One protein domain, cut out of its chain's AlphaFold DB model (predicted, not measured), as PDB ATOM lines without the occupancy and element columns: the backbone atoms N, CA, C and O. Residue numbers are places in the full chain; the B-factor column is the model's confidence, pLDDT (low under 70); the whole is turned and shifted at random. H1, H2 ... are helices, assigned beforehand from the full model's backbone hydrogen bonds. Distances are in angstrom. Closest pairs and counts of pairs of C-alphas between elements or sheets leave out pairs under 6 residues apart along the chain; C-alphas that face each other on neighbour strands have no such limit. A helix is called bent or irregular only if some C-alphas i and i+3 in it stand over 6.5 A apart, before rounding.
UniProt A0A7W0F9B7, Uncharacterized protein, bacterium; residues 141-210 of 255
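What this domain is: This is residues 141 to 210 of the 255 residues of an uncharacterized protein of bacterium (UniProt A0A7W0F9B7). A small head of three helices, H2 crossed by H4 and H3 folded back beside H4, has one long helix, H5, leading away from it as an arm whose last residues, 201 to 210, stick out freely. A single short turn, H1, lies at the beginning of the printed part. The printed part has 70 residues with five named helices, H1 to H5, and no named strand: the class is all helix. It is only just loose, close to compact, with a radius of gyration of the C-alphas of 13.7 A, and spans 45 by 22 by 15 A, the arm adding to the length.

Where its parts are: H1 is residues 142 to 145, beginning at C-alpha 142 (-47.941, 25.948, -19.450). H2, residues 151 to 164, is 20.2 A long and neither bent nor irregular, but only just: C-alphas 153 and 156 are 6.1 A apart. H3 is residues 167 to 173 and H4 residues 178 to 186. H5, residues 190 to 210, is 30.1 A long and ends at C-alpha 210 (-69.765, 22.367, -21.928).

How they stand to each other: H2 is the hub, touching three helices. It touches H4 about perpendicular, at 73 degrees, the C-alphas of Trp 158 and Gly 186 being closest at 3.7 A. H2 and H3 touch only at the corner, and only just, with 3 pairs of C-alphas within 8 A, closest Val 162 and Tyr 168 at 5.8 A. H3 and H4 form a helical hairpin at a shallow tilt of 28 degrees, opposite ways; their closest C-alphas, Ile 172 and Pro 178, are 4.9 A apart. Residues 191 to 192 of H5 only just touch H2, with 3 pairs within 8 A, closest Gly 157 and Ile 192 at 6.8 A. H1 touches no helix. Every O i to N i+4 pair is within hydrogen-bond range in H3, H4 and H5; in H2 8 of 10 are, and H1 is too short for one.

The domain as a whole: Ala 170 and Thr 210 have the C-alphas farthest apart, 44.9 A. Without the free residues the body spans 30 by 22 by 15 A. The printed part has no cut, and its four links are tight. Mean pLDDT of the printed part is 84.3; residues 208 to 210 are under 70.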
ATOM      1  N   THR A 141     -45.009  26.912 -23.304       86.94
ATOM      2  CA  THR A 141     -45.440  27.434 -22.001       86.94
ATOM      3  C   THR A 141     -46.627  26.645 -21.455       86.94
ATOM      4  O   THR A 141     -47.486  26.247 -22.244       86.94
ATOM      5  N   VAL A 142     -46.780  26.568 -20.128       85.62
ATOM      6  CA  VAL A 142     -47.941  25.948 -19.450       85.62
ATOM      7  C   VAL A 142     -49.286  26.369 -20.061       85.62
ATOM      8  O   VAL A 142     -50.148  25.532 -20.300       85.62
ATOM      9  N   ALA A 143     -49.448  27.649 -20.411       81.56
ATOM     10  CA  ALA A 143     -50.678  28.166 -21.017       81.56
ATOM     11  C   ALA A 143     -51.017  27.563 -22.398       81.56
ATOM     12  O   ALA A 143     -52.180  27.540 -22.787       81.56
ATOM     13  N   LYS A 144     -50.013  27.098 -23.152       83.38
ATOM     14  CA  LYS A 144     -50.163  26.581 -24.524       83.38
ATOM     15  C   LYS A 144     -50.272  25.060 -24.569       83.38
ATOM     16  O   LYS A 144     -51.021  24.535 -25.384       83.38
ATOM     17  N   VAL A 145     -49.507  24.364 -23.727       82.12
ATOM     18  CA  VAL A 145     -49.401  22.893 -23.752       82.12
ATOM     19  C   VAL A 145     -50.070  22.206 -22.563       82.12
ATOM     20  O   VAL A 145     -50.337  21.010 -22.629       82.12
ATOM     21  N   GLY A 146     -50.421  22.952 -21.516       79.81
ATOM     22  CA  GLY A 146     -51.016  22.429 -20.291       79.81
ATOM     23  C   GLY A 146     -50.010  22.283 -19.148       79.81
ATOM     24  O   GLY A 146     -48.794  22.373 -19.326       79.81
ATOM     25  N   GLU A 147     -50.542  22.087 -17.946       82.31
ATOM     26  CA  GLU A 147     -49.756  21.947 -16.720       82.31
ATOM     27  C   GLU A 147     -48.903  20.670 -16.735       82.31
ATOM     28  O   GLU A 147     -49.377  19.590 -17.089       82.31
ATOM     29  N   GLY A 148     -47.622  20.802 -16.375       80.25
ATOM     30  CA  GLY A 148     -46.669  19.689 -16.340       80.25
ATOM     31  C   GLY A 148     -46.227  19.168 -17.712       80.25
ATOM     32  O   GLY A 148     -45.562  18.134 -17.770       80.25
ATOM     33  N   LEU A 149     -46.598  19.864 -18.793       86.38
ATOM     34  CA  LEU A 149     -46.176  19.602 -20.173       86.38
ATOM     35  C   LEU A 149     -45.323  20.739 -20.747       86.38
ATOM     36  O   LEU A 149     -44.988  20.718 -21.924       86.38
ATOM     37  N   ASP A 150     -44.970  21.738 -19.940       89.12
ATOM     38  CA  ASP A 150     -44.074  22.813 -20.347       89.12
ATOM     39  C   ASP A 150     -42.654  22.305 -20.634       89.12
ATOM     40  O   ASP A 150     -42.249  21.219 -20.209       89.12
ATOM     41  N   PHE A 151     -41.877  23.126 -21.345       89.00
ATOM     42  CA  PHE A 151     -40.521  22.772 -21.756       89.00
ATOM     43  C   PHE A 151     -39.641  22.269 -20.601       89.00
ATOM     44  O   PHE A 151     -38.930  21.279 -20.766       89.00
ATOM     45  N   MET A 152     -39.702  22.915 -19.431       87.62
ATOM     46  CA  MET A 152     -38.849  22.566 -18.292       87.62
ATOM     47  C   MET A 152     -39.274  21.239 -17.664       87.62
ATOM     48  O   MET A 152     -38.415  20.405 -17.380       87.62
ATOM     49  N   SER A 153     -40.580  21.011 -17.520       85.88
ATOM     50  CA  SER A 153     -41.121  19.739 -17.024       85.88
ATOM     51  C   SER A 153     -40.792  18.562 -17.949       85.88
ATOM     52  O   SER A 153     -40.492  17.463 -17.483       85.88
ATOM     53  N   VAL A 154     -40.813  18.778 -19.268       89.06
ATOM     54  CA  VAL A 154     -40.549  17.720 -20.259       89.06
ATOM     55  C   VAL A 154     -39.057  17.419 -20.430       89.06
ATOM     56  O   VAL A 154     -38.678  16.293 -20.773       89.06
ATOM     57  N   LEU A 155     -38.191  18.382 -20.107       86.31
ATOM     58  CA  LEU A 155     -36.738  18.225 -20.153       86.31
ATOM     59  C   LEU A 155     -36.249  17.063 -19.270       86.31
ATOM     60  O   LEU A 155     -35.299  16.365 -19.618       86.31
ATOM     61  N   GLU A 156     -36.895  16.805 -18.134       83.25
ATOM     62  CA  GLU A 156     -36.526  15.679 -17.269       83.25
ATOM     63  C   GLU A 156     -36.841  14.318 -17.905       83.25
ATOM     64  O   GLU A 156     -36.025  13.396 -17.820       83.25
ATOM     65  N   GLY A 157     -37.975  14.195 -18.601       82.00
ATOM     66  CA  GLY A 157     -38.327  12.971 -19.326       82.00
ATOM     67  C   GLY A 157     -37.379  12.692 -20.487       82.00
ATOM     68  O   GLY A 157     -36.963  11.551 -20.692       82.00
ATOM     69  N   TRP A 158     -36.926  13.741 -21.177       84.31
ATOM     70  CA  TRP A 158     -35.872  13.620 -22.185       84.31
ATOM     71  C   TRP A 158     -34.586  13.002 -21.609       84.31
ATOM     72  O   TRP A 158     -34.059  12.049 -22.191       84.31
ATOM     73  N   LYS A 159     -34.101  13.478 -20.450       86.00
ATOM     74  CA  LYS A 159     -32.889  12.929 -19.805       86.00
ATOM     75  C   LYS A 159     -33.025  11.427 -19.550       86.00
ATOM     76  O   LYS A 159     -32.080  10.674 -19.781       86.00
ATOM     77  N   ARG A 160     -34.209  10.984 -19.115       85.56
ATOM     78  CA  ARG A 160     -34.506   9.561 -18.879       85.56
ATOM     79  C   ARG A 160     -34.535   8.748 -20.171       85.56
ATOM     80  O   ARG A 160     -33.978   7.650 -20.200       85.56
ATOM     81  N   ILE A 161     -35.149   9.271 -21.232       86.69
ATOM     82  CA  ILE A 161     -35.200   8.613 -22.545       86.69
ATOM     83  C   ILE A 161     -33.794   8.461 -23.135       86.69
ATOM     84  O   ILE A 161     -33.435   7.368 -23.573       86.69
ATOM     85  N   VAL A 162     -32.980   9.519 -23.107       85.38
ATOM     86  CA  VAL A 162     -31.610   9.485 -23.644       85.38
ATOM     87  C   VAL A 162     -30.712   8.542 -22.852       85.38
ATOM     88  O   VAL A 162     -29.929   7.811 -23.455       85.38
ATOM     89  N   ALA A 163     -30.859   8.488 -21.525       85.31
ATOM     90  CA  ALA A 163     -30.122   7.530 -20.702       85.31
ATOM     91  C   ALA A 163     -30.451   6.070 -21.063       85.31
ATOM     92  O   ALA A 163     -29.567   5.218 -21.045       85.31
ATOM     93  N   LYS A 164     -31.710   5.777 -21.418       84.88
ATOM     94  CA  LYS A 164     -32.146   4.436 -21.846       84.88
ATOM     95  C   LYS A 164     -31.750   4.117 -23.289       84.88
ATOM     96  O   LYS A 164     -31.488   2.963 -23.602       84.88
ATOM     97  N   ASN A 165     -31.721   5.124 -24.158       84.69
ATOM     98  CA  ASN A 165     -31.495   4.974 -25.592       84.69
ATOM     99  C   ASN A 165     -30.533   6.063 -26.100       84.69
ATOM    100  O   ASN A 165     -30.977   7.125 -26.553       84.69
ATOM    101  N   PRO A 166     -29.213   5.790 -26.106       82.75
ATOM    102  CA  PRO A 166     -28.197   6.764 -26.510       82.75
ATOM    103  C   PRO A 166     -28.344   7.260 -27.955       82.75
ATOM    104  O   PRO A 166     -27.883   8.352 -28.281       82.75
ATOM    105  N   GLY A 167     -29.015   6.496 -28.826       83.88
ATOM    106  CA  GLY A 167     -29.277   6.887 -30.216       83.88
ATOM    107  C   GLY A 167     -30.049   8.206 -30.347       83.88
ATOM    108  O   GLY A 167     -29.795   8.971 -31.275       83.88
ATOM    109  N   TYR A 168     -30.914   8.537 -29.381       85.25
ATOM    110  CA  TYR A 168     -31.641   9.811 -29.385       85.25
ATOM    111  C   TYR A 168     -30.730  11.021 -29.164       85.25
ATOM    112  O   TYR A 168     -31.022  12.098 -29.679       85.25
ATOM    113  N   ALA A 169     -29.592  10.857 -28.476       82.25
ATOM    114  CA  ALA A 169     -28.619  11.938 -28.334       82.25
ATOM    115  C   ALA A 169     -28.045  12.355 -29.697       82.25
ATOM    116  O   ALA A 169     -27.892  13.543 -29.968       82.25
ATOM    117  N   ALA A 170     -27.786  11.391 -30.587       84.12
ATOM    118  CA  ALA A 170     -27.278  11.677 -31.927       84.12
ATOM    119  C   ALA A 170     -28.304  12.428 -32.791       84.12
ATOM    120  O   ALA A 170     -27.932  13.335 -33.534       84.12
ATOM    121  N   VAL A 171     -29.593  12.090 -32.669       85.94
ATOM    122  CA  VAL A 171     -30.682  12.780 -33.385       85.94
ATOM    123  C   VAL A 171     -30.751  14.250 -32.974       85.94
ATOM    124  O   VAL A 171     -30.818  15.132 -33.827       85.94
ATOM    125  N   ILE A 172     -30.658  14.521 -31.673       85.38
ATOM    126  CA  ILE A 172     -30.708  15.882 -31.131       85.38
ATOM    127  C   ILE A 172     -29.469  16.675 -31.547       85.38
ATOM    128  O   ILE A 172     -29.601  17.798 -32.027       85.38
ATOM    129  N   ASN A 173     -28.280  16.077 -31.443       84.69
ATOM    130  CA  ASN A 173     -27.026  16.729 -31.826       84.69
ATOM    131  C   ASN A 173     -27.003  17.160 -33.300       84.69
ATOM    132  O   ASN A 173     -26.389  18.173 -33.636       84.69
ATOM    133  N   ASN A 174     -27.686  16.411 -34.168       85.69
ATOM    134  CA  ASN A 174     -27.767  16.694 -35.599       85.69
ATOM    135  C   ASN A 174     -28.989  17.546 -35.989       85.69
ATOM    136  O   ASN A 174     -29.127  17.910 -37.158       85.69
ATOM    137  N   SER A 175     -29.877  17.871 -35.046       87.19
ATOM    138  CA  SER A 175     -31.072  18.668 -35.324       87.19
ATOM    139  C   SER A 175     -30.737  20.149 -35.501       87.19
ATOM    140  O   SER A 175     -29.842  20.703 -34.861       87.19
ATOM    141  N   LYS A 176     -31.516  20.824 -36.354       86.06
ATOM    142  CA  LYS A 176     -31.452  22.281 -36.525       86.06
ATOM    143  C   LYS A 176     -31.909  23.022 -35.262       86.06
ATOM    144  O   LYS A 176     -31.372  24.080 -34.965       86.06
ATOM    145  N   ASN A 177     -32.875  22.449 -34.539       89.31
ATOM    146  CA  ASN A 177     -33.445  22.994 -33.306       89.31
ATOM    147  C   ASN A 177     -33.371  21.924 -32.210       89.31
ATOM    148  O   ASN A 177     -34.351  21.207 -31.981       89.31
ATOM    149  N   PRO A 178     -32.214  21.772 -31.553       88.00
ATOM    150  CA  PRO A 178     -31.985  20.641 -30.667       88.00
ATOM    151  C   PRO A 178     -32.869  20.686 -29.406       88.00
ATOM    152  O   PRO A 178     -33.337  19.634 -28.980       88.00
ATOM    153  N   ALA A 179     -33.219  21.865 -28.875       89.00
ATOM    154  CA  ALA A 179     -34.152  21.973 -27.746       89.00
ATOM    155  C   ALA A 179     -35.578  21.511 -28.104       89.00
ATOM    156  O   ALA A 179     -36.212  20.783 -27.342       89.00
ATOM    157  N   GLU A 180     -36.086  21.883 -29.282       89.19
ATOM    158  CA  GLU A 180     -37.416  21.453 -29.735       89.19
ATOM    159  C   GLU A 180     -37.463  19.935 -29.970       89.19
ATOM    160  O   GLU A 180     -38.445  19.274 -29.630       89.19
ATOM    161  N   GLU A 181     -36.384  19.369 -30.511       89.94
ATOM    162  CA  GLU A 181     -36.268  17.927 -30.717       89.94
ATOM    163  C   GLU A 181     -36.170  17.172 -29.385       89.94
ATOM    164  O   GLU A 181     -36.847  16.162 -29.189       89.94
ATOM    165  N   ALA A 182     -35.399  17.701 -28.430       88.94
ATOM    166  CA  ALA A 182     -35.322  17.166 -27.076       88.94
ATOM    167  C   ALA A 182     -36.698  17.156 -26.397       88.94
ATOM    168  O   ALA A 182     -37.061  16.161 -25.775       88.94
ATOM    169  N   TYR A 183     -37.497  18.211 -26.579       90.81
ATOM    170  CA  TYR A 183     -38.872  18.266 -26.084       90.81
ATOM    171  C   TYR A 183     -39.760  17.179 -26.712       90.81
ATOM    172  O   TYR A 183     -40.416  16.433 -25.988       90.81
ATOM    173  N   LYS A 184     -39.741  17.019 -28.044       89.75
ATOM    174  CA  LYS A 184     -40.515  15.970 -28.744       89.75
ATOM    175  C   LYS A 184     -40.149  14.570 -28.263       89.75
ATOM    176  O   LYS A 184     -41.032  13.753 -28.019       89.75
ATOM    177  N   ILE A 185     -38.857  14.309 -28.088       88.75
ATOM    178  CA  ILE A 185     -38.361  13.040 -27.553       88.75
ATOM    179  C   ILE A 185     -38.783  12.882 -26.086       88.75
ATOM    180  O   ILE A 185     -39.219  11.804 -25.692       88.75
ATOM    181  N   GLY A 186     -38.730  13.944 -25.284       88.38
ATOM    182  CA  GLY A 186     -39.176  13.930 -23.892       88.38
ATOM    183  C   GLY A 186     -40.656  13.576 -23.730       88.38
ATOM    184  O   GLY A 186     -41.000  12.845 -22.807       88.38
ATOM    185  N   LEU A 187     -41.523  13.985 -24.663       89.31
ATOM    186  CA  LEU A 187     -42.944  13.606 -24.659       89.31
ATOM    187  C   LEU A 187     -43.183  12.097 -24.831       89.31
ATOM    188  O   LEU A 187     -44.255  11.611 -24.479       89.31
ATOM    189  N   THR A 188     -42.203  11.356 -25.356       87.75
ATOM    190  CA  THR A 188     -42.289   9.892 -25.486       87.75
ATOM    191  C   THR A 188     -41.976   9.152 -24.183       87.75
ATOM    192  O   THR A 188     -42.175   7.939 -24.109       87.75
ATOM    193  N   ASP A 189     -41.508   9.855 -23.142       90.12
ATOM    194  CA  ASP A 189     -41.318   9.267 -21.816       90.12
ATOM    195  C   ASP A 189     -42.656   8.749 -21.265       90.12
ATOM    196  O   ASP A 189     -43.623   9.510 -21.245       90.12
ATOM    197  N   PRO A 190     -42.747   7.489 -20.796       86.12
ATOM    198  CA  PRO A 190     -44.017   6.890 -20.382       86.12
ATOM    199  C   PRO A 190     -44.788   7.700 -19.332       86.12
ATOM    200  O   PRO A 190     -46.013   7.777 -19.398       86.12
ATOM    201  N   GLU A 191     -44.087   8.337 -18.388       86.06
ATOM    202  CA  GLU A 191     -44.724   9.159 -17.352       86.06
ATOM    203  C   GLU A 191     -45.332  10.438 -17.939       86.06
ATOM    204  O   GLU A 191     -46.420  10.857 -17.544       86.06
ATOM    205  N   ILE A 192     -44.642  11.056 -18.897       87.44
ATOM    206  CA  ILE A 192     -45.095  12.282 -19.559       87.44
ATOM    207  C   ILE A 192     -46.195  11.962 -20.567       87.44
ATOM    208  O   ILE A 192     -47.220  12.639 -20.578       87.44
ATOM    209  N   ALA A 193     -46.043  10.898 -21.352       87.88
ATOM    210  CA  ALA A 193     -47.054  10.427 -22.290       87.88
ATOM    211  C   ALA A 193     -48.394  10.151 -21.587       87.88
ATOM    212  O   ALA A 193     -49.455  10.513 -22.096       87.88
ATOM    213  N   GLN A 194     -48.355   9.594 -20.371       87.12
ATOM    214  CA  GLN A 194     -49.555   9.401 -19.560       87.12
ATOM    215  C   GLN A 194     -50.188  10.734 -19.126       87.12
ATOM    216  O   GLN A 194     -51.411  10.872 -19.152       87.12
ATOM    217  N   ARG A 195     -49.384  11.749 -18.782       84.81
ATOM    218  CA  ARG A 195     -49.890  13.105 -18.491       84.81
ATOM    219  C   ARG A 195     -50.508  13.760 -19.723       84.81
ATOM    220  O   ARG A 195     -51.570  14.368 -19.601       84.81
ATOM    221  N   VAL A 196     -49.902  13.591 -20.900       86.69
ATOM    222  CA  VAL A 196     -50.471  14.049 -22.178       86.69
ATOM    223  C   VAL A 196     -51.839  13.407 -22.400       86.69
ATOM    224  O   VAL A 196     -52.808  14.128 -22.619       86.69
ATOM    225  N   ALA A 197     -51.943  12.083 -22.263       84.81
ATOM    226  CA  ALA A 197     -53.202  11.354 -22.418       84.81
ATOM    227  C   ALA A 197     -54.277  11.799 -21.407       84.81
ATOM    228  O   ALA A 197     -55.445  11.960 -21.756       84.81
ATOM    229  N   ASN A 198     -53.894  12.054 -20.154       85.12
ATOM    230  CA  ASN A 198     -54.820  12.542 -19.131       85.12
ATOM    231  C   ASN A 198     -55.298  13.975 -19.417       85.12
ATOM    232  O   ASN A 198     -56.476  14.282 -19.222       85.12
ATOM    233  N   SER A 199     -54.404  14.844 -19.897       82.94
ATOM    234  CA  SER A 199     -54.729  16.221 -20.283       82.94
ATOM    235  C   SER A 199     -55.688  16.253 -21.474       82.94
ATOM    236  O   SER A 199     -56.732  16.905 -21.409       82.94
ATOM    237  N   THR A 200     -55.408  15.485 -22.532       82.00
ATOM    238  CA  THR A 200     -56.280  15.411 -23.715       82.00
ATOM    239  C   THR A 200     -57.648  14.826 -23.374       82.00
ATOM    240  O   THR A 200     -58.665  15.376 -23.797       82.00
ATOM    241  N   ASN A 201     -57.699  13.780 -22.547       83.19
ATOM    242  CA  ASN A 201     -58.958  13.187 -22.099       83.19
ATOM    243  C   ASN A 201     -59.768  14.161 -21.223       83.19
ATOM    244  O   ASN A 201     -60.975  14.316 -21.400       83.19
ATOM    245  N   SER A 202     -59.108  14.911 -20.335       79.44
ATOM    246  CA  SER A 202     -59.765  15.942 -19.518       79.44
ATOM    247  C   SER A 202     -60.337  17.078 -20.370       79.44
ATOM    248  O   SER A 202     -61.448  17.537 -20.111       79.44
ATOM    249  N   GLN A 203     -59.624  17.505 -21.417       78.44
ATOM    250  CA  GLN A 203     -60.116  18.506 -22.367       78.44
ATOM    251  C   GLN A 203     -61.296  17.991 -23.197       78.44
ATOM    252  O   GLN A 203     -62.252  18.734 -23.421       78.44
ATOM    253  N   LEU A 204     -61.257  16.729 -23.633       77.62
ATOM    254  CA  LEU A 204     -62.371  16.086 -24.331       77.62
ATOM    255  C   LEU A 204     -63.617  16.052 -23.436       77.62
ATOM    256  O   LEU A 204     -64.679  16.525 -23.832       77.62
ATOM    257  N   LEU A 205     -63.466  15.584 -22.195       80.69
ATOM    258  CA  LEU A 205     -64.543  15.544 -21.205       80.69
ATOM    259  C   LEU A 205     -65.073  16.941 -20.869       80.69
ATOM    260  O   LEU A 205     -66.281  17.111 -20.708       80.69
ATOM    261  N   ALA A 206     -64.203  17.949 -20.776       75.19
ATOM    262  CA  ALA A 206     -64.612  19.334 -20.569       75.19
ATOM    263  C   ALA A 206     -65.453  19.845 -21.747       75.19
ATOM    264  O   ALA A 206     -66.540  20.366 -21.513       75.19
ATOM    265  N   LYS A 207     -65.016  19.611 -22.994       72.88
ATOM    266  CA  LYS A 207     -65.774  19.961 -24.209       72.88
ATOM    267  C   LYS A 207     -67.131  19.261 -24.263       72.88
ATOM    268  O   LYS A 207     -68.128  19.905 -24.582       72.88
ATOM    269  N   MET A 208     -67.193  17.982 -23.892       68.38
ATOM    270  CA  MET A 208     -68.452  17.232 -23.807       68.38
ATOM    271  C   MET A 208     -69.385  17.787 -22.720       68.38
ATOM    272  O   MET A 208     -70.587  17.903 -22.949       68.38
ATOM    273  N   LYS A 209     -68.852  18.186 -21.557       66.50
ATOM    274  CA  LYS A 209     -69.636  18.793 -20.466       66.50
ATOM    275  C   LYS A 209     -70.146  20.192 -20.818       66.50
ATOM    276  O   LYS A 209     -71.291  20.503 -20.510       66.50
ATOM    277  N   THR A 210     -69.346  21.023 -21.487       58.41
ATOM    278  CA  THR A 210     -69.765  22.367 -21.928       58.41
ATOM    279  C   THR A 210     -70.653  22.350 -23.173       58.41
ATOM    280  O   THR A 210     -71.425  23.280 -23.374       58.41
TER     281      THR A 210